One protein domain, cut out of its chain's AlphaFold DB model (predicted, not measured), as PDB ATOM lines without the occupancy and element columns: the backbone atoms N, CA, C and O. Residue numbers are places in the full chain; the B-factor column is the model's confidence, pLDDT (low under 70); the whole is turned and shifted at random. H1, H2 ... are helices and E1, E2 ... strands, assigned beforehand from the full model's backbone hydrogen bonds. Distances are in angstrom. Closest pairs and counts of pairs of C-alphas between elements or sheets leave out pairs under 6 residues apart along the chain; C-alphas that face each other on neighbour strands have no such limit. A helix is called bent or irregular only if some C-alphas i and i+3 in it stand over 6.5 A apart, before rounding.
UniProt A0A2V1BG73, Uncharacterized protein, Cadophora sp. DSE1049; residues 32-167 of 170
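Overview. This is residues 32 to 167 of the 170 residues of an uncharacterized protein of Cadophora sp. DSE1049 (UniProt A0A2V1BG73). A twisted sheet of three long strands has the long helix H4 packed slantwise over one face and the short helix H1 on the other. H2 lies beyond the end of the sheet where E1 begins, H3 lies by the opposite end, and H6 is an arm whose residues 153 to 165 stick out from the body. The printed part has 136 residues, with six named helices and three named strands in the order H1 H2 E1 E2 E3 H3 H4 H5 H6. The sheet order is E1 - E2 - E3, antiparallel throughout, and the class is mixed, helices and strands. The whole is only just loose, close to compact, with a radius of gyration of the C-alphas of 17.5 A and spans of 58 by 44 by 26 A.

Along the chain. H1 is residues 32 to 38, beginning at C-alpha 32 (-12.944, -35.610, 54.772). H2 is residues 50 to 59, 15.0 A long. E1, residues 63 to 71, measures 25.1 A; E2, residues 76 to 84, 24.9 A; E3, residues 90 to 99, 22.7 A, and it bends by 56 degrees at residue 94. H3, residues 104 to 108, is irregular: C-alphas 105 and 108 are 7.1 A apart. H4, residues 113 to 134, is 33.1 A long, from C-alpha 113 (-24.373, -15.574, 37.256), with a kink of 25 degrees near residue 125. H5 is residues 139 to 142. H6, residues 146 to 165, is 28.0 A long and ends at C-alpha 165 (-41.920, -27.320, 51.685).

Arrangement. E1, E2 and E3 form a meander, each strand the antiparallel neighbour of the one before. In the hairpin E1 and E2, N 66 and O 81 are 2.8 A apart, within hydrogen-bond range; in the hairpin E2 and E3, N 78 and O 97 are 2.9 A apart, also within range. H1 and H4 are on opposite faces of the sheet, giving three layers, helices on both faces of a sheet. The closest C-alphas of H1 and E3 are those of Ala 33 and Ser 90, 5.3 A. H4 has a height over the sheet of 9.7 A and lies over E2 and E3; its closest C-alpha pair with E3 is Glu 95 and Ser 127, 5.4 A. H3 and H4 only just touch, with 3 pairs of C-alphas within 8 A, and only at the corner by their link; Arg 107 and Tyr 116 have the closest C-alphas, 6.0 A. H6 only grazes the sheet, with residues 148 to 152. H2 and H5 are not on the sheet, and they are apart from each other. Every O i to N i+4 pair is within hydrogen-bond range in H1; the counts are 5 of 6 in H2, 15 of 18 in H4, 15 of 16 in H6 and 0 of 1 in H3, where 1 of 2 O i to N i+3 pairs is within range, while H5 is too short for an O i to N i+4 pair.

Size, cuts and confidence. The two C-alphas farthest apart, those of Ile 51 and Ser 111, are 58.5 A apart. The printed part has no cut. The link from H1 to H2, 11 residues, is long. Residues 142 to 147 and 153 to 167 stand free. The mean pLDDT of the printed part is 75.2; residues 60 to 61, 86 to 92 and 134 to 167 are under 70.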
ATOM      1  N   THR A  32     -12.475 -34.710  55.833       83.19
ATOM      2  CA  THR A  32     -12.944 -35.610  54.772       83.19
ATOM      3  C   THR A  32     -13.306 -36.997  55.298       83.19
ATOM      4  O   THR A  32     -14.362 -37.516  54.940       83.19
ATOM      5  N   ALA A  33     -12.496 -37.577  56.190       79.81
ATOM      6  CA  ALA A  33     -12.798 -38.853  56.830       79.81
ATOM      7  C   ALA A  33     -14.023 -38.747  57.742       79.81
ATOM      8  O   ALA A  33     -14.896 -39.615  57.717       79.81
ATOM      9  N   ALA A  34     -14.136 -37.650  58.497       80.81
ATOM     10  CA  ALA A  34     -15.298 -37.396  59.341       80.81
ATOM     11  C   ALA A  34     -16.587 -37.271  58.550       80.81
ATOM     12  O   ALA A  34     -17.605 -37.845  58.933       80.81
ATOM     13  N   LEU A  35     -16.539 -36.560  57.429       83.25
ATOM     14  CA  LEU A  35     -17.664 -36.448  56.519       83.25
ATOM     15  C   LEU A  35     -17.994 -37.801  55.889       83.25
ATOM     16  O   LEU A  35     -19.166 -38.172  55.854       83.25
ATOM     17  N   TYR A  36     -16.996 -38.554  55.427       83.19
ATOM     18  CA  TYR A  36     -17.197 -39.871  54.824       83.19
ATOM     19  C   TYR A  36     -17.892 -40.829  55.805       83.19
ATOM     20  O   TYR A  36     -18.953 -41.375  55.494       83.19
ATOM     21  N   VAL A  37     -17.381 -40.911  57.035       80.75
ATOM     22  CA  VAL A  37     -17.967 -41.705  58.121       80.75
ATOM     23  C   VAL A  37     -19.346 -41.202  58.536       80.75
ATOM     24  O   VAL A  37     -20.291 -41.982  58.650       80.75
ATOM     25  N   GLY A  38     -19.504 -39.890  58.702       80.56
ATOM     26  CA  GLY A  38     -20.775 -39.267  59.074       80.56
ATOM     27  C   GLY A  38     -21.889 -39.463  58.040       80.56
ATOM     28  O   GLY A  38     -23.065 -39.369  58.387       80.56
ATOM     29  N   ASN A  39     -21.546 -39.777  56.785       82.00
ATOM     30  CA  ASN A  39     -22.499 -40.143  55.735       82.00
ATOM     31  C   ASN A  39     -22.804 -41.655  55.678       82.00
ATOM     32  O   ASN A  39     -23.528 -42.094  54.783       82.00
ATOM     33  N   GLY A  40     -22.306 -42.442  56.636       81.12
ATOM     34  CA  GLY A  40     -22.570 -43.878  56.741       81.12
ATOM     35  C   GLY A  40     -21.636 -44.756  55.907       81.12
ATOM     36  O   GLY A  40     -21.972 -45.910  55.653       81.12
ATOM     37  N   PHE A  41     -20.492 -44.227  55.473       83.81
ATOM     38  CA  PHE A  41     -19.436 -44.998  54.810       83.81
ATOM     39  C   PHE A  41     -18.280 -45.277  55.781       83.81
ATOM     40  O   PHE A  41     -18.265 -44.752  56.889       83.81
ATOM     41  N   GLY A  42     -17.301 -46.104  55.413       76.44
ATOM     42  CA  GLY A  42     -16.064 -46.231  56.205       76.44
ATOM     43  C   GLY A  42     -16.183 -46.991  57.535       76.44
ATOM     44  O   GLY A  42     -15.169 -47.197  58.199       76.44
ATOM     45  N   LEU A  43     -17.396 -47.377  57.950       76.19
ATOM     46  CA  LEU A  43     -17.655 -48.106  59.191       76.19
ATOM     47  C   LEU A  43     -18.103 -49.534  58.898       76.19
ATOM     48  O   LEU A  43     -18.984 -49.766  58.068       76.19
ATOM     49  N   CYS A  44     -17.546 -50.475  59.654       79.12
ATOM     50  CA  CYS A  44     -18.032 -51.846  59.718       79.12
ATOM     51  C   CYS A  44     -19.516 -51.890  60.099       79.12
ATOM     52  O   CYS A  44     -19.980 -51.092  60.923       79.12
ATOM     53  N   ALA A  45     -20.244 -52.876  59.570       83.56
ATOM     54  CA  ALA A  45     -21.673 -53.031  59.857       83.56
ATOM     55  C   ALA A  45     -21.958 -53.165  61.366       83.56
ATOM     56  O   ALA A  45     -22.977 -52.677  61.858       83.56
ATOM     57  N   ASN A  46     -21.037 -53.794  62.101       85.50
ATOM     58  CA  ASN A  46     -21.071 -53.926  63.553       85.50
ATOM     59  C   ASN A  46     -19.814 -53.309  64.182       85.50
ATOM     60  O   ASN A  46     -18.953 -54.010  64.700       85.50
ATOM     61  N   TYR A  47     -19.701 -51.982  64.131       78.75
ATOM     62  CA  TYR A  47     -18.535 -51.258  64.657       78.75
ATOM     63  C   TYR A  47     -18.297 -51.451  66.169       78.75
ATOM     64  O   TYR A  47     -17.205 -51.172  66.656       78.75
ATOM     65  N   THR A  48     -19.301 -51.912  66.924       82.50
ATOM     66  CA  THR A  48     -19.159 -52.248  68.351       82.50
ATOM     67  C   THR A  48     -18.533 -53.619  68.599       82.50
ATOM     68  O   THR A  48     -18.067 -53.877  69.707       82.50
ATOM     69  N   ASP A  49     -18.519 -54.495  67.594       85.44
ATOM     70  CA  ASP A  49     -17.878 -55.807  67.643       85.44
ATOM     71  C   ASP A  49     -16.574 -55.759  66.848       85.44
ATOM     72  O   ASP A  49     -16.546 -55.842  65.617       85.44
ATOM     73  N   THR A  50     -15.470 -55.608  67.573       81.19
ATOM     74  CA  THR A  50     -14.142 -55.472  66.971       81.19
ATOM     75  C   THR A  50     -13.741 -56.704  66.163       81.19
ATOM     76  O   THR A  50     -13.078 -56.555  65.145       81.19
ATOM     77  N   ILE A  51     -14.167 -57.907  66.574       86.75
ATOM     78  CA  ILE A  51     -13.825 -59.154  65.876       86.75
ATOM     79  C   ILE A  51     -14.568 -59.210  64.542       86.75
ATOM     80  O   ILE A  51     -13.947 -59.410  63.503       86.75
ATOM     81  N   SER A  52     -15.879 -58.953  64.557       85.81
ATOM     82  CA  SER A  52     -16.681 -58.917  63.328       85.81
ATOM     83  C   SER A  52     -16.188 -57.845  62.347       85.81
ATOM     84  O   SER A  52     -16.192 -58.068  61.136       85.81
ATOM     85  N   CYS A  53     -15.738 -56.697  62.859       81.25
ATOM     86  CA  CYS A  53     -15.170 -55.623  62.047       81.25
ATOM     87  C   CYS A  53     -13.815 -56.011  61.421       81.25
ATOM     88  O   CYS A  53     -13.581 -55.753  60.239       81.25
ATOM     89  N   ASP A  54     -12.941 -56.690  62.173       82.44
ATOM     90  CA  ASP A  54     -11.667 -57.200  61.651       82.44
ATOM     91  C   ASP A  54     -11.862 -58.297  60.590       82.44
ATOM     92  O   ASP A  54     -11.107 -58.354  59.615       82.44
ATOM     93  N   GLU A  55     -12.885 -59.143  60.731       86.06
ATOM     94  CA  GLU A  55     -13.251 -60.142  59.718       86.06
ATOM     95  C   GLU A  55     -13.755 -59.479  58.425       86.06
ATOM     96  O   GLU A  55     -13.293 -59.826  57.336       86.06
ATOM     97  N   GLU A  56     -14.631 -58.469  58.525       79.75
ATOM     98  CA  GLU A  56     -15.117 -57.713  57.360       79.75
ATOM     99  C   GLU A  56     -13.975 -57.018  56.594       79.75
ATOM    100  O   GLU A  56     -13.977 -56.964  55.359       79.75
ATOM    101  N   LYS A  57     -12.960 -56.534  57.319       78.00
ATOM    102  CA  LYS A  57     -11.776 -55.871  56.761       78.00
ATOM    103  C   LYS A  57     -10.920 -56.779  55.876       78.00
ATOM    104  O   LYS A  57     -10.332 -56.294  54.906       78.00
ATOM    105  N   LEU A  58     -10.788 -58.065  56.209       75.75
ATOM    106  CA  LEU A  58      -9.928 -58.986  55.454       75.75
ATOM    107  C   LEU A  58     -10.477 -59.284  54.053       75.75
ATOM    108  O   LEU A  58      -9.690 -59.451  53.122       75.75
ATOM    109  N   ASP A  59     -11.799 -59.258  53.890       71.25
ATOM    110  CA  ASP A  59     -12.465 -59.584  52.626       71.25
ATOM    111  C   ASP A  59     -12.641 -58.381  51.681       71.25
ATOM    112  O   ASP A  59     -12.887 -58.570  50.487       71.25
ATOM    113  N   LYS A  60     -12.539 -57.137  52.177       66.06
ATOM    114  CA  LYS A  60     -12.995 -55.939  51.440       66.06
ATOM    115  C   LYS A  60     -12.060 -54.729  51.524       66.06
ATOM    116  O   LYS A  60     -12.530 -53.599  51.653       66.06
ATOM    117  N   ARG A  61     -10.741 -54.912  51.416       69.00
ATOM    118  CA  ARG A  61      -9.835 -53.755  51.270       69.00
ATOM    119  C   ARG A  61     -10.033 -53.068  49.925       69.00
ATOM    120  O   ARG A  61      -9.355 -53.390  48.951       69.00
ATOM    121  N   ASN A  62     -10.925 -52.087  49.903       79.62
ATOM    122  CA  ASN A  62     -11.126 -51.207  48.771       79.62
ATOM    123  C   ASN A  62     -10.721 -49.797  49.181       79.62
ATOM    124  O   ASN A  62     -11.231 -49.239  50.147       79.62
ATOM    125  N   MET A  63      -9.790 -49.227  48.424       83.06
ATOM    126  CA  MET A  63      -9.508 -47.803  48.496       83.06
ATOM    127  C   MET A  63     -10.502 -47.080  47.599       83.06
ATOM    128  O   MET A  63     -10.632 -47.420  46.420       83.06
ATOM    129  N   GLU A  64     -11.167 -46.067  48.134       85.00
ATOM    130  CA  GLU A  64     -12.056 -45.208  47.365       85.00
ATOM    131  C   GLU A  64     -11.469 -43.810  47.239       85.00
ATOM    132  O   GLU A  64     -10.951 -43.230  48.192       85.00
ATOM    133  N   ASN A  65     -11.571 -43.254  46.036       87.19
ATOM    134  CA  ASN A  65     -11.256 -41.857  45.808       87.19
ATOM    135  C   ASN A  65     -12.495 -41.014  46.105       87.19
ATOM    136  O   ASN A  65     -13.528 -41.184  45.453       87.19
ATOM    137  N   ILE A  66     -12.381 -40.094  47.056       87.69
ATOM    138  CA  ILE A  66     -13.478 -39.259  47.533       87.69
ATOM    139  C   ILE A  66     -13.143 -37.793  47.297       87.69
ATOM    140  O   ILE A  66     -12.130 -37.282  47.779       87.69
ATOM    141  N   LEU A  67     -14.042 -37.109  46.591       91.38
ATOM    142  CA  LEU A  67     -14.037 -35.661  46.453       91.38
ATOM    143  C   LEU A  67     -15.002 -35.058  47.475       91.38
ATOM    144  O   LEU A  67     -16.219 -35.200  47.354       91.38
ATOM    145  N   SER A  68     -14.450 -34.375  48.469       90.94
ATOM    146  CA  SER A  68     -15.218 -33.633  49.465       90.94
ATOM    147  C   SER A  68     -15.323 -32.173  49.046       90.94
ATOM    148  O   SER A  68     -14.322 -31.561  48.685       90.94
ATOM    149  N   ILE A  69     -16.529 -31.606  49.098       93.81
ATOM    150  CA  ILE A  69     -16.780 -30.204  48.754       93.81
ATOM    151  C   ILE A  69     -17.411 -29.526  49.966       93.81
ATOM    152  O   ILE A  69     -18.501 -29.909  50.392       93.81
ATOM    153  N   SER A  70     -16.748 -28.498  50.493       93.56
ATOM    154  CA  SER A  70     -17.298 -27.623  51.526       93.56
ATOM    155  C   SER A  70     -17.686 -26.298  50.885       93.56
ATOM    156  O   SER A  70     -16.835 -25.548  50.416       93.56
ATOM    157  N   TYR A  71     -18.986 -26.018  50.815       94.88
ATOM    158  CA  TYR A  71     -19.510 -24.797  50.210       94.88
ATOM    159  C   TYR A  71     -20.333 -24.022  51.233       94.88
ATOM    160  O   TYR A  71     -21.442 -24.408  51.601       94.88
ATOM    161  N   THR A  72     -19.754 -22.931  51.721       95.06
ATOM    162  CA  THR A  72     -20.304 -22.098  52.792       95.06
ATOM    163  C   THR A  72     -20.606 -20.690  52.279       95.06
ATOM    164  O   THR A  72     -20.424 -20.375  51.104       95.06
ATOM    165  N   ARG A  73     -21.046 -19.799  53.174       96.88
ATOM    166  CA  ARG A  73     -21.298 -18.388  52.849       96.88
ATOM    167  C   ARG A  73     -20.074 -17.664  52.296       96.88
ATOM    168  O   ARG A  73     -20.219 -16.838  51.401       96.88
ATOM    169  N   SER A  74     -18.886 -17.991  52.791       97.19
ATOM    170  CA  SER A  74     -17.653 -17.245  52.519       97.19
ATOM    171  C   SER A  74     -16.512 -18.101  51.978       97.19
ATOM    172  O   SER A  74     -15.402 -17.599  51.875       97.19
ATOM    173  N   LEU A  75     -16.741 -19.384  51.700       96.50
ATOM    174  CA  LEU A  75     -15.694 -20.312  51.277       96.50
ATOM    175  C   LEU A  75     -16.269 -21.386  50.360       96.50
ATOM    176  O   LEU A  75     -17.296 -21.987  50.684       96.50
ATOM    177  N   LEU A  76     -15.550 -21.663  49.279       96.19
ATOM    178  CA  LEU A  76     -15.570 -22.940  48.581       96.19
ATOM    179  C   LEU A  76     -14.257 -23.665  48.873       96.19
ATOM    180  O   LEU A  76     -13.182 -23.124  48.623       96.19
ATOM    181  N   ALA A  77     -14.340 -24.888  49.372       94.81
ATOM    182  CA  ALA A  77     -13.206 -25.787  49.486       94.81
ATOM    183  C   ALA A  77     -13.501 -27.104  48.770       94.81
ATOM    184  O   ALA A  77     -14.641 -27.574  48.753       94.81
ATOM    185  N   SER A  78     -12.466 -27.683  48.171       94.12
ATOM    186  CA  SER A  78     -12.534 -28.951  47.453       94.12
ATOM    187  C   SER A  78     -11.323 -29.793  47.817       94.12
ATOM    188  O   SER A  78     -10.188 -29.394  47.544       94.12
ATOM    189  N   THR A  79     -11.562 -30.958  48.408       91.69
ATOM    190  CA  THR A  79     -10.512 -31.877  48.843       91.69
ATOM    191  C   THR A  79     -10.656 -33.209  48.135       91.69
ATOM    192  O   THR A  79     -11.686 -33.873  48.254       91.69
ATOM    193  N   TRP A  80      -9.612 -33.622  47.424       90.38
ATOM    194  CA  TRP A  80      -9.469 -34.987  46.944       90.38
ATOM    195  C   TRP A  80      -8.732 -35.818  47.989       90.38
ATOM    196  O   TRP A  80      -7.630 -35.470  48.416       90.38
ATOM    197  N   SER A  81      -9.329 -36.938  48.373       88.25
ATOM    198  CA  SER A  81      -8.774 -37.845  49.371       88.25
ATOM    199  C   SER A  81      -8.926 -39.292  48.930       88.25
ATOM    200  O   SER A  81      -9.852 -39.627  48.188       88.25
ATOM    201  N   THR A  82      -8.038 -40.150  49.417       85.81
ATOM    202  CA  THR A  82      -8.221 -41.598  49.329       85.81
ATOM    203  C   THR A  82      -8.656 -42.097  50.695       85.81
ATOM    204  O   THR A  82      -7.939 -41.932  51.685       85.81
ATOM    205  N   GLN A  83      -9.847 -42.676  50.751       82.94
ATOM    206  CA  GLN A  83     -10.432 -43.215  51.969       82.94
ATOM    207  C   GLN A  83     -10.361 -44.733  51.929       82.94
ATOM    208  O   GLN A  83     -10.576 -45.354  50.884       82.94
ATOM    209  N   ASP A  84     -10.057 -45.318  53.078       79.12
ATOM    210  CA  ASP A  84     -10.133 -46.755  53.244       79.12
ATOM    211  C   ASP A  84     -11.550 -47.124  53.696       79.12
ATOM    212  O   ASP A  84     -12.001 -46.669  54.744       79.12
ATOM    213  N   THR A  85     -12.291 -47.917  52.923       72.56
ATOM    214  CA  THR A  85     -13.730 -48.136  53.174       72.56
ATOM    215  C   THR A  85     -14.056 -48.871  54.474       72.56
ATOM    216  O   THR A  85     -15.221 -48.903  54.872       72.56
ATOM    217  N   TRP A  86     -13.062 -49.455  55.146       69.69
ATOM    218  CA  TRP A  86     -13.231 -50.134  56.437       69.69
ATOM    219  C   TRP A  86     -12.669 -49.342  57.614       69.69
ATOM    220  O   TRP A  86     -12.843 -49.746  58.764       69.69
ATOM    221  N   SER A  87     -11.947 -48.254  57.348       63.75
ATOM    222  CA  SER A  87     -11.313 -47.478  58.395       63.75
ATOM    223  C   SER A  87     -11.778 -46.038  58.305       63.75
ATOM    224  O   SER A  87     -11.739 -45.408  57.255       63.75
ATOM    225  N   SER A  88     -12.102 -45.461  59.451       55.75
ATOM    226  CA  SER A  88     -12.286 -44.019  59.581       55.75
ATOM    227  C   SER A  88     -11.000 -43.222  59.308       55.75
ATOM    228  O   SER A  88     -10.962 -42.018  59.522       55.75
ATOM    229  N   SER A  89      -9.915 -43.884  58.910       58.72
ATOM    230  CA  SER A  89      -8.646 -43.268  58.566       58.72
ATOM    231  C   SER A  89      -8.663 -42.924  57.087       58.72
ATOM    232  O   SER A  89      -8.634 -43.807  56.227       58.72
ATOM    233  N   SER A  90      -8.659 -41.624  56.796       57.97
ATOM    234  CA  SER A  90      -8.180 -41.179  55.495       57.97
ATOM    235  C   SER A  90      -6.743 -41.639  55.348       57.97
ATOM    236  O   SER A  90      -5.920 -41.454  56.247       57.97
ATOM    237  N   VAL A  91      -6.449 -42.261  54.215       61.34
ATOM    238  CA  VAL A  91      -5.083 -42.660  53.886       61.34
ATOM    239  C   VAL A  91      -4.256 -41.410  53.600       61.34
ATOM    240  O   VAL A  91      -3.093 -41.342  53.993       61.34
ATOM    241  N   ALA A  92      -4.875 -40.421  52.947       68.12
ATOM    242  CA  ALA A  92      -4.351 -39.078  52.768       68.12
ATOM    243  C   ALA A  92      -5.435 -38.148  52.200       68.12
ATOM    244  O   ALA A  92      -6.130 -38.507  51.243       68.12
ATOM    245  N   ASP A  93      -5.485 -36.917  52.709       76.75
ATOM    246  CA  ASP A  93      -5.928 -35.782  51.902       76.75
ATOM    247  C   ASP A  93      -4.783 -35.452  50.940       76.75
ATOM    248  O   ASP A  93      -3.678 -35.126  51.377       76.75
ATOM    249  N   ILE A  94      -5.021 -35.622  49.641       80.19
ATOM    250  CA  ILE A  94      -3.974 -35.514  48.618       80.19
ATOM    251  C   ILE A  94      -3.903 -34.073  48.126       80.19
ATOM    252  O   ILE A  94      -2.860 -33.442  48.229       80.19
ATOM    253  N   GLU A  95      -5.030 -33.542  47.652       86.44
ATOM    254  CA  GLU A  95      -5.106 -32.186  47.110       86.44
ATOM    255  C   GLU A  95      -6.256 -31.431  47.746       86.44
ATOM    256  O   GLU A  95      -7.399 -31.891  47.722       86.44
ATOM    257  N   THR A  96      -5.959 -30.257  48.298       89.31
ATOM    258  CA  THR A  96      -6.976 -29.379  48.875       89.31
ATOM    259  C   THR A  96      -6.902 -27.995  48.257       89.31
ATOM    260  O   THR A  96      -5.874 -27.323  48.299       89.31
ATOM    261  N   PHE A  97      -8.041 -27.534  47.755       92.75
ATOM    262  CA  PHE A  97      -8.237 -26.188  47.247       92.75
ATOM    263  C   PHE A  97      -9.167 -25.408  48.177       92.75
ATOM    264  O   PHE A  97     -10.173 -25.947  48.633       92.75
ATOM    265  N   HIS A  98      -8.853 -24.134  48.418       94.88
ATOM    266  CA  HIS A  98      -9.677 -23.209  49.196       94.88
ATOM    267  C   HIS A  98      -9.802 -21.877  48.454       94.88
ATOM    268  O   HIS A  98      -8.790 -21.294  48.063       94.88
ATOM    269  N   ASP A  99     -11.025 -21.366  48.318       95.44
ATOM    270  CA  ASP A  99     -11.308 -20.066  47.716       95.44
ATOM    271  C   ASP A  99     -12.403 -19.316  48.483       95.44
ATOM    272  O   ASP A  99     -13.579 -19.691  48.493       95.44
ATOM    273  N   PHE A 100     -12.003 -18.219  49.127       96.06
ATOM    274  CA  PHE A 100     -12.902 -17.347  49.884       96.06
ATOM    275  C   PHE A 100     -13.695 -16.365  48.996       96.06
ATOM    276  O   PHE A 100     -14.652 -15.734  49.446       96.06
ATOM    277  N   GLY A 101     -13.306 -16.222  47.727       96.00
ATOM    278  CA  GLY A 101     -14.018 -15.461  46.701       96.00
ATOM    279  C   GLY A 101     -15.160 -16.240  46.046       96.00
ATOM    280  O   GLY A 101     -16.021 -15.630  45.415       96.00
ATOM    281  N   LEU A 102     -15.211 -17.560  46.238       95.94
ATOM    282  CA  LEU A 102     -16.235 -18.447  45.682       95.94
ATOM    283  C   LEU A 102     -17.229 -18.957  46.736       95.94
ATOM    284  O   LEU A 102     -17.814 -20.019  46.564       95.94
ATOM    285  N   GLY A 103     -17.425 -18.227  47.839       96.12
ATOM    286  CA  GLY A 103     -18.486 -18.512  48.812       96.12
ATOM    287  C   GLY A 103     -19.875 -18.073  48.334       96.12
ATOM    288  O   GLY A 103     -20.006 -17.152  47.532       96.12
ATOM    289  N   TRP A 104     -20.937 -18.677  48.873       95.12
ATOM    290  CA  TRP A 104     -22.327 -18.418  48.465       95.12
ATOM    291  C   TRP A 104     -22.723 -16.935  48.450       95.12
ATOM    292  O   TRP A 104     -23.480 -16.510  47.571       95.12
ATOM    293  N   ASP A 105     -22.221 -16.130  49.388       96.25
ATOM    294  CA  ASP A 105     -22.545 -14.702  49.468       96.25
ATOM    295  C   ASP A 105     -21.966 -13.917  48.274       96.25
ATOM    296  O   ASP A 105     -22.512 -12.879  47.909       96.25
ATOM    297  N   LYS A 106     -20.936 -14.454  47.604       94.69
ATOM    298  CA  LYS A 106     -20.259 -13.871  46.436       94.69
ATOM    299  C   LYS A 106     -20.931 -14.166  45.098       94.69
ATOM    300  O   LYS A 106     -20.580 -13.551  44.093       94.69
ATOM    301  N   ARG A 107     -21.941 -15.040  45.063       93.75
ATOM    302  CA  ARG A 107     -22.603 -15.466  43.811       93.75
ATOM    303  C   ARG A 107     -23.240 -14.330  43.001       93.75
ATOM    304  O   ARG A 107     -23.445 -14.485  41.802       93.75
ATOM    305  N   ASN A 108     -23.566 -13.216  43.659       93.50
ATOM    306  CA  ASN A 108     -24.194 -12.044  43.046       93.50
ATOM    307  C   ASN A 108     -23.216 -10.870  42.851       93.50
ATOM    308  O   ASN A 108     -23.635  -9.824  42.362       93.50
ATOM    309  N   ASP A 109     -21.940 -11.014  43.231       92.50
ATOM    310  CA  ASP A 109     -20.942  -9.941  43.086       92.50
ATOM    311  C   ASP A 109     -20.592  -9.700  41.603       92.50
ATOM    312  O   ASP A 109     -20.119  -8.624  41.238       92.50
ATOM    313  N   ASN A 110     -20.855 -10.681  40.732       82.06
ATOM    314  CA  ASN A 110     -20.730 -10.554  39.284       82.06
ATOM    315  C   ASN A 110     -22.118 -10.416  38.636       82.06
ATOM    316  O   ASN A 110     -23.043 -11.157  38.964       82.06
ATOM    317  N   SER A 111     -22.259  -9.500  37.674       82.38
ATOM    318  CA  SER A 111     -23.504  -9.306  36.917       82.38
ATOM    319  C   SER A 111     -23.879 -10.513  36.049       82.38
ATOM    320  O   SER A 111     -25.031 -10.635  35.633       82.38
ATOM    321  N   ASN A 112     -22.930 -11.417  35.791       87.12
ATOM    322  CA  ASN A 112     -23.147 -12.662  35.073       87.12
ATOM    323  C   ASN A 112     -23.094 -13.868  36.026       87.12
ATOM    324  O   ASN A 112     -22.019 -14.355  36.372       87.12
ATOM    325  N   ALA A 113     -24.264 -14.395  36.395       84.00
ATOM    326  CA  ALA A 113     -24.373 -15.574  37.256       84.00
ATOM    327  C   ALA A 113     -23.684 -16.822  36.668       84.00
ATOM    328  O   ALA A 113     -23.167 -17.643  37.424       84.00
ATOM    329  N   SER A 114     -23.630 -16.964  35.338       90.06
ATOM    330  CA  SER A 114     -22.953 -18.098  34.696       90.06
ATOM    331  C   SER A 114     -21.452 -18.087  34.970       90.06
ATOM    332  O   SER A 114     -20.876 -19.140  35.213       90.06
ATOM    333  N   TYR A 115     -20.836 -16.901  35.019       91.31
ATOM    334  CA  TYR A 115     -19.404 -16.765  35.292       91.31
ATOM    335  C   TYR A 115     -19.034 -17.274  36.691       91.31
ATOM    336  O   TYR A 115     -18.027 -17.956  36.863       91.31
ATOM    337  N   TYR A 116     -19.871 -16.990  37.694       93.94
ATOM    338  CA  TYR A 116     -19.649 -17.487  39.052       93.94
ATOM    339  C   TYR A 116     -19.678 -19.020  39.105       93.94
ATOM    340  O   TYR A 116     -18.781 -19.644  39.666       93.94
ATOM    341  N   TRP A 117     -20.686 -19.643  38.489       94.06
ATOM    342  CA  TRP A 117     -20.815 -21.101  38.505       94.06
ATOM    343  C   TRP A 117     -19.750 -21.813  37.666       94.06
ATOM    344  O   TRP A 117     -19.343 -22.916  38.025       94.06
ATOM    345  N   GLU A 118     -19.262 -21.185  36.596       95.00
ATOM    346  CA  GLU A 118     -18.082 -21.664  35.873       95.00
ATOM    347  C   GLU A 118     -16.844 -21.654  36.772       95.00
ATOM    348  O   GLU A 118     -16.176 -22.680  36.879       95.00
ATOM    349  N   ALA A 119     -16.599 -20.567  37.508       94.38
ATOM    350  CA  ALA A 119     -15.482 -20.493  38.447       94.38
ATOM    351  C   ALA A 119     -15.591 -21.533  39.581       94.38
ATOM    352  O   ALA A 119     -14.601 -22.181  39.913       94.38
ATOM    353  N   VAL A 120     -16.792 -21.758  40.130       94.94
ATOM    354  CA  VAL A 120     -17.046 -22.822  41.123       94.94
ATOM    355  C   VAL A 120     -16.743 -24.206  40.547       94.94
ATOM    356  O   VAL A 120     -16.076 -25.012  41.195       94.94
ATOM    357  N   ARG A 121     -17.213 -24.498  39.328       94.62
ATOM    358  CA  ARG A 121     -16.938 -25.776  38.657       94.62
ATOM    359  C   ARG A 121     -15.438 -25.972  38.467       94.62
ATOM    360  O   ARG A 121     -14.924 -27.041  38.785       94.62
ATOM    361  N   ASP A 122     -14.748 -24.958  37.963       93.06
ATOM    362  CA  ASP A 122     -13.322 -25.039  37.666       93.06
ATOM    363  C   ASP A 122     -12.502 -25.221  38.959       93.06
ATOM    364  O   ASP A 122     -11.589 -26.045  38.997       93.06
ATOM    365  N   ALA A 123     -12.897 -24.557  40.051       92.31
ATOM    366  CA  ALA A 123     -12.334 -24.754  41.387       92.31
ATOM    367  C   ALA A 123     -12.515 -26.185  41.922       92.31
ATOM    368  O   ALA A 123     -11.577 -26.762  42.468       92.31
ATOM    369  N   ILE A 124     -13.696 -26.786  41.747       93.56
ATOM    370  CA  ILE A 124     -13.949 -28.182  42.144       93.56
ATOM    371  C   ILE A 124     -13.092 -29.141  41.307       93.56
ATOM    372  O   ILE A 124     -12.456 -30.046  41.849       93.56
ATOM    373  N   MET A 125     -13.051 -28.929  39.988       91.31
ATOM    374  CA  MET A 125     -12.291 -29.772  39.063       91.31
ATOM    375  C   MET A 125     -10.784 -29.676  39.289       91.31
ATOM    376  O   MET A 125     -10.077 -30.645  39.022       91.31
ATOM    377  N   LYS A 126     -10.288 -28.546  39.800       90.69
ATOM    378  CA  LYS A 126      -8.867 -28.336  40.068       90.69
ATOM    379  C   LYS A 126      -8.278 -29.422  40.974       90.69
ATOM    380  O   LYS A 126      -7.316 -30.059  40.560       90.69
ATOM    381  N   SER A 127      -8.902 -29.714  42.120       88.38
ATOM    382  CA  SER A 127      -8.415 -30.755  43.043       88.38
ATOM    383  C   SER A 127      -8.375 -32.143  42.391       88.38
ATOM    384  O   SER A 127      -7.480 -32.935  42.662       88.38
ATOM    385  N   ILE A 128      -9.322 -32.434  41.491       87.88
ATOM    386  CA  ILE A 128      -9.364 -33.698  40.738       87.88
ATOM    387  C   ILE A 128      -8.208 -33.763  39.736       87.88
ATOM    388  O   ILE A 128      -7.522 -34.779  39.632       87.88
ATOM    389  N   LEU A 129      -8.012 -32.687  38.969       88.31
ATOM    390  CA  LEU A 129      -6.981 -32.616  37.939       88.31
ATOM    391  C   LEU A 129      -5.585 -32.692  38.557       88.31
ATOM    392  O   LEU A 129      -4.768 -33.475  38.080       88.31
ATOM    393  N   GLU A 130      -5.339 -31.956  39.638       86.94
ATOM    394  CA  GLU A 130      -4.072 -31.986  40.374       86.94
ATOM    395  C   GLU A 130      -3.813 -33.385  40.955       86.94
ATOM    396  O   GLU A 130      -2.764 -33.970  40.687       86.94
ATOM    397  N   ALA A 131      -4.810 -34.015  41.587       83.12
ATOM    398  CA  ALA A 131      -4.670 -35.383  42.085       83.12
ATOM    399  C   ALA A 131      -4.395 -36.400  40.958       83.12
ATOM    400  O   ALA A 131      -3.607 -37.333  41.124       83.12
ATOM    401  N   SER A 132      -5.004 -36.212  39.780       77.88
ATOM    402  CA  SER A 132      -4.801 -37.086  38.616       77.88
ATOM    403  C   SER A 132      -3.397 -36.996  38.006       77.88
ATOM    404  O   SER A 132      -2.987 -37.918  37.306       77.88
ATOM    405  N   LEU A 133      -2.648 -35.922  38.279       74.31
ATOM    406  CA  LEU A 133      -1.238 -35.815  37.890       74.31
ATOM    407  C   LEU A 133      -0.333 -36.659  38.798       74.31
ATOM    408  O   LEU A 133       0.742 -37.078  38.369       74.31
ATOM    409  N   HIS A 134      -0.771 -36.928  40.030       64.50
ATOM    410  CA  HIS A 134      -0.018 -37.690  41.029       64.50
ATOM    411  C   HIS A 134      -0.327 -39.193  41.026       64.50
ATOM    412  O   HIS A 134       0.459 -39.983  41.549       64.50
ATOM    413  N   ILE A 135      -1.430 -39.612  40.404       59.56
ATOM    414  CA  ILE A 135      -1.854 -41.013  40.327       59.56
ATOM    415  C   ILE A 135      -1.762 -41.465  38.866       59.56
ATOM    416  O   ILE A 135      -2.264 -40.781  37.979       59.56
ATOM    417  N   ASN A 136      -1.159 -42.632  38.590       51.78
ATOM    418  CA  ASN A 136      -1.290 -43.283  37.279       51.78
ATOM    419  C   ASN A 136      -2.778 -43.314  36.910       51.78
ATOM    420  O   ASN A 136      -3.552 -43.972  37.599       51.78
ATOM    421  N   LYS A 137      -3.154 -42.540  35.885       45.88
ATOM    422  CA  LYS A 137      -4.528 -42.194  35.494       45.88
ATOM    423  C   LYS A 137      -5.540 -43.295  35.872       45.88
ATOM    424  O   LYS A 137      -5.560 -44.328  35.203       45.88
ATOM    425  N   PRO A 138      -6.352 -43.113  36.931       43.88
ATOM    426  CA  PRO A 138      -7.294 -44.139  37.361       43.88
ATOM    427  C   PRO A 138      -8.269 -44.498  36.235       43.88
ATOM    428  O   PRO A 138      -8.825 -43.602  35.596       43.88
ATOM    429  N   GLU A 139      -8.537 -45.793  36.034       44.00
ATOM    430  CA  GLU A 139      -9.544 -46.280  35.070       44.00
ATOM    431  C   GLU A 139     -10.940 -45.690  35.331       44.00
ATOM    432  O   GLU A 139     -11.759 -45.626  34.418       44.00
ATOM    433  N   ILE A 140     -11.203 -45.167  36.534       43.88
ATOM    434  CA  ILE A 140     -12.480 -44.541  36.893       43.88
ATOM    435  C   ILE A 140     -12.815 -43.311  36.036       43.88
ATOM    436  O   ILE A 140     -13.986 -43.026  35.838       43.88
ATOM    437  N   PHE A 141     -11.817 -42.628  35.458       42.28
ATOM    438  CA  PHE A 141     -12.041 -41.498  34.543       42.28
ATOM    439  C   PHE A 141     -12.356 -41.925  33.101       42.28
ATOM    440  O   PHE A 141     -12.561 -41.072  32.238       42.28
ATOM    441  N   SER A 142     -12.387 -43.233  32.825       42.41
ATOM    442  CA  SER A 142     -13.005 -43.786  31.614       42.41
ATOM    443  C   SER A 142     -14.514 -44.026  31.781       42.41
ATOM    444  O   SER A 142     -15.216 -44.172  30.781       42.41
ATOM    445  N   ALA A 143     -15.022 -43.995  33.020       47.09
ATOM    446  CA  ALA A 143     -16.445 -43.931  33.326       47.09
ATOM    447  C   ALA A 143     -16.850 -42.469  33.596       47.09
ATOM    448  O   ALA A 143     -16.101 -41.699  34.192       47.09
ATOM    449  N   ASP A 144     -18.019 -42.074  33.098       39.41
ATOM    450  CA  ASP A 144     -18.468 -40.682  33.012       39.41
ATOM    451  C   ASP A 144     -18.374 -39.915  34.364       39.41
ATOM    452  O   ASP A 144     -19.119 -40.228  35.303       39.41
ATOM    453  N   PRO A 145     -17.501 -38.888  34.486       44.03
ATOM    454  CA  PRO A 145     -17.300 -38.116  35.719       44.03
ATOM    455  C   PRO A 145     -18.550 -37.347  36.187       44.03
ATOM    456  O   PRO A 145     -18.592 -36.865  37.321       44.03
ATOM    457  N   VAL A 146     -19.598 -37.265  35.360       43.97
ATOM    458  CA  VAL A 146     -20.890 -36.651  35.699       43.97
ATOM    459  C   VAL A 146     -21.608 -37.386  36.846       43.97
ATOM    460  O   VAL A 146     -22.341 -36.758  37.610       43.97
ATOM    461  N   TYR A 147     -21.383 -38.694  37.030       38.72
ATOM    462  CA  TYR A 147     -22.226 -39.517  37.912       38.72
ATOM    463  C   TYR A 147     -22.030 -39.260  39.421       38.72
ATOM    464  O   TYR A 147     -22.990 -39.334  40.190       38.72
ATOM    465  N   SER A 148     -20.811 -38.925  39.859       43.25
ATOM    466  CA  SER A 148     -20.504 -38.687  41.284       43.25
ATOM    467  C   SER A 148     -20.940 -37.287  41.745       43.25
ATOM    468  O   SER A 148     -21.634 -37.140  42.755       43.25
ATOM    469  N   VAL A 149     -20.653 -36.256  40.941       45.34
ATOM    470  CA  VAL A 149     -21.055 -34.865  41.224       45.34
ATOM    471  C   VAL A 149     -22.580 -34.713  41.187       45.34
ATOM    472  O   VAL A 149     -23.154 -34.025  42.034       45.34
ATOM    473  N   ALA A 150     -23.259 -35.410  40.267       41.94
ATOM    474  CA  ALA A 150     -24.715 -35.392  40.176       41.94
ATOM    475  C   ALA A 150     -25.399 -35.925  41.444       41.94
ATOM    476  O   ALA A 150     -26.455 -35.413  41.811       41.94
ATOM    477  N   ARG A 151     -24.812 -36.903  42.152       42.19
ATOM    478  CA  ARG A 151     -25.409 -37.462  43.375       42.19
ATOM    479  C   ARG A 151     -25.330 -36.482  44.545       42.19
ATOM    480  O   ARG A 151     -26.350 -36.239  45.186       42.19
ATOM    481  N   SER A 152     -24.175 -35.861  44.776       39.91
ATOM    482  CA  SER A 152     -24.017 -34.848  45.831       39.91
ATOM    483  C   SER A 152     -24.854 -33.595  45.550       39.91
ATOM    484  O   SER A 152     -25.529 -33.091  46.447       39.91
ATOM    485  N   ALA A 153     -24.906 -33.142  44.291       42.16
ATOM    486  CA  ALA A 153     -25.779 -32.042  43.880       42.16
ATOM    487  C   ALA A 153     -27.273 -32.397  44.019       42.16
ATOM    488  O   ALA A 153     -28.059 -31.572  44.484       42.16
ATOM    489  N   ALA A 154     -27.673 -33.628  43.682       39.25
ATOM    490  CA  ALA A 154     -29.049 -34.094  43.840       39.25
ATOM    491  C   ALA A 154     -29.469 -34.189  45.314       39.25
ATOM    492  O   ALA A 154     -30.584 -33.793  45.647       39.25
ATOM    493  N   GLU A 155     -28.599 -34.661  46.211       43.69
ATOM    494  CA  GLU A 155     -28.888 -34.684  47.652       43.69
ATOM    495  C   GLU A 155     -28.960 -33.269  48.247       43.69
ATOM    496  O   GLU A 155     -29.845 -32.978  49.056       43.69
ATOM    497  N   MET A 156     -28.113 -32.347  47.784       44.03
ATOM    498  CA  MET A 156     -28.183 -30.936  48.172       44.03
ATOM    499  C   MET A 156     -29.489 -30.277  47.677       44.03
ATOM    500  O   MET A 156     -30.158 -29.573  48.436       44.03
ATOM    501  N   PHE A 157     -29.926 -30.578  46.448       40.41
ATOM    502  CA  PHE A 157     -31.189 -30.085  45.885       40.41
ATOM    503  C   PHE A 157     -32.419 -30.658  46.607       40.41
ATOM    504  O   PHE A 157     -33.377 -29.934  46.883       40.41
ATOM    505  N   LYS A 158     -32.387 -31.941  46.991       42.06
ATOM    506  CA  LYS A 158     -33.443 -32.564  47.807       42.06
ATOM    507  C   LYS A 158     -33.619 -31.852  49.149       42.06
ATOM    508  O   LYS A 158     -34.760 -31.622  49.551       42.06
ATOM    509  N   ARG A 159     -32.523 -31.464  49.813       40.75
ATOM    510  CA  ARG A 159     -32.565 -30.708  51.080       40.75
ATOM    511  C   ARG A 159     -33.158 -29.307  50.898       40.75
ATOM    512  O   ARG A 159     -34.051 -28.937  51.651       40.75
ATOM    513  N   LEU A 160     -32.777 -28.587  49.839       43.09
ATOM    514  CA  LEU A 160     -33.373 -27.282  49.511       43.09
ATOM    515  C   LEU A 160     -34.889 -27.374  49.259       43.09
ATOM    516  O   LEU A 160     -35.661 -26.553  49.756       43.09
ATOM    517  N   CYS A 161     -35.343 -28.395  48.524       42.16
ATOM    518  CA  CYS A 161     -36.773 -28.625  48.313       42.16
ATOM    519  C   CYS A 161     -37.510 -29.025  49.600       42.16
ATOM    520  O   CYS A 161     -38.687 -28.690  49.760       42.16
ATOM    521  N   TRP A 162     -36.843 -29.748  50.503       37.81
ATOM    522  CA  TRP A 162     -37.396 -30.120  51.799       37.81
ATOM    523  C   TRP A 162     -37.631 -28.891  52.683       37.81
ATOM    524  O   TRP A 162     -38.746 -28.714  53.175       37.81
ATOM    525  N   ASP A 163     -36.643 -28.008  52.819       46.03
ATOM    526  CA  ASP A 163     -36.756 -26.806  53.655       46.03
ATOM    527  C   ASP A 163     -37.803 -25.816  53.122       46.03
ATOM    528  O   ASP A 163     -38.573 -25.247  53.901       46.03
ATOM    529  N   HIS A 164     -37.927 -25.695  51.792       48.31
ATOM    530  CA  HIS A 164     -38.966 -24.881  51.157       48.31
ATOM    531  C   HIS A 164     -40.387 -25.394  51.444       48.31
ATOM    532  O   HIS A 164     -41.289 -24.608  51.730       48.31
ATOM    533  N   LYS A 165     -40.601 -26.718  51.410       48.06
ATOM    534  CA  LYS A 165     -41.920 -27.320  51.685       48.06
ATOM    535  C   LYS A 165     -42.330 -27.254  53.155       48.06
ATOM    536  O   LYS A 165     -43.524 -27.274  53.439       48.06
ATOM    537  N   HIS A 166     -41.369 -27.185  54.071       63.88
ATOM    538  CA  HIS A 166     -41.629 -27.229  55.512       63.88
ATOM    539  C   HIS A 166     -41.522 -25.863  56.194       63.88
ATOM    540  O   HIS A 166     -41.486 -25.795  57.420       63.88
ATOM    541  N   GLY A 167     -41.492 -24.774  55.419       44.16
ATOM    542  CA  GLY A 167     -41.587 -23.419  55.959       44.16
ATOM    543  C   GLY A 167     -40.435 -23.031  56.884       44.16
ATOM    544  O   GLY A 167     -40.585 -22.105  57.675       44.16
TER     545      GLY A 167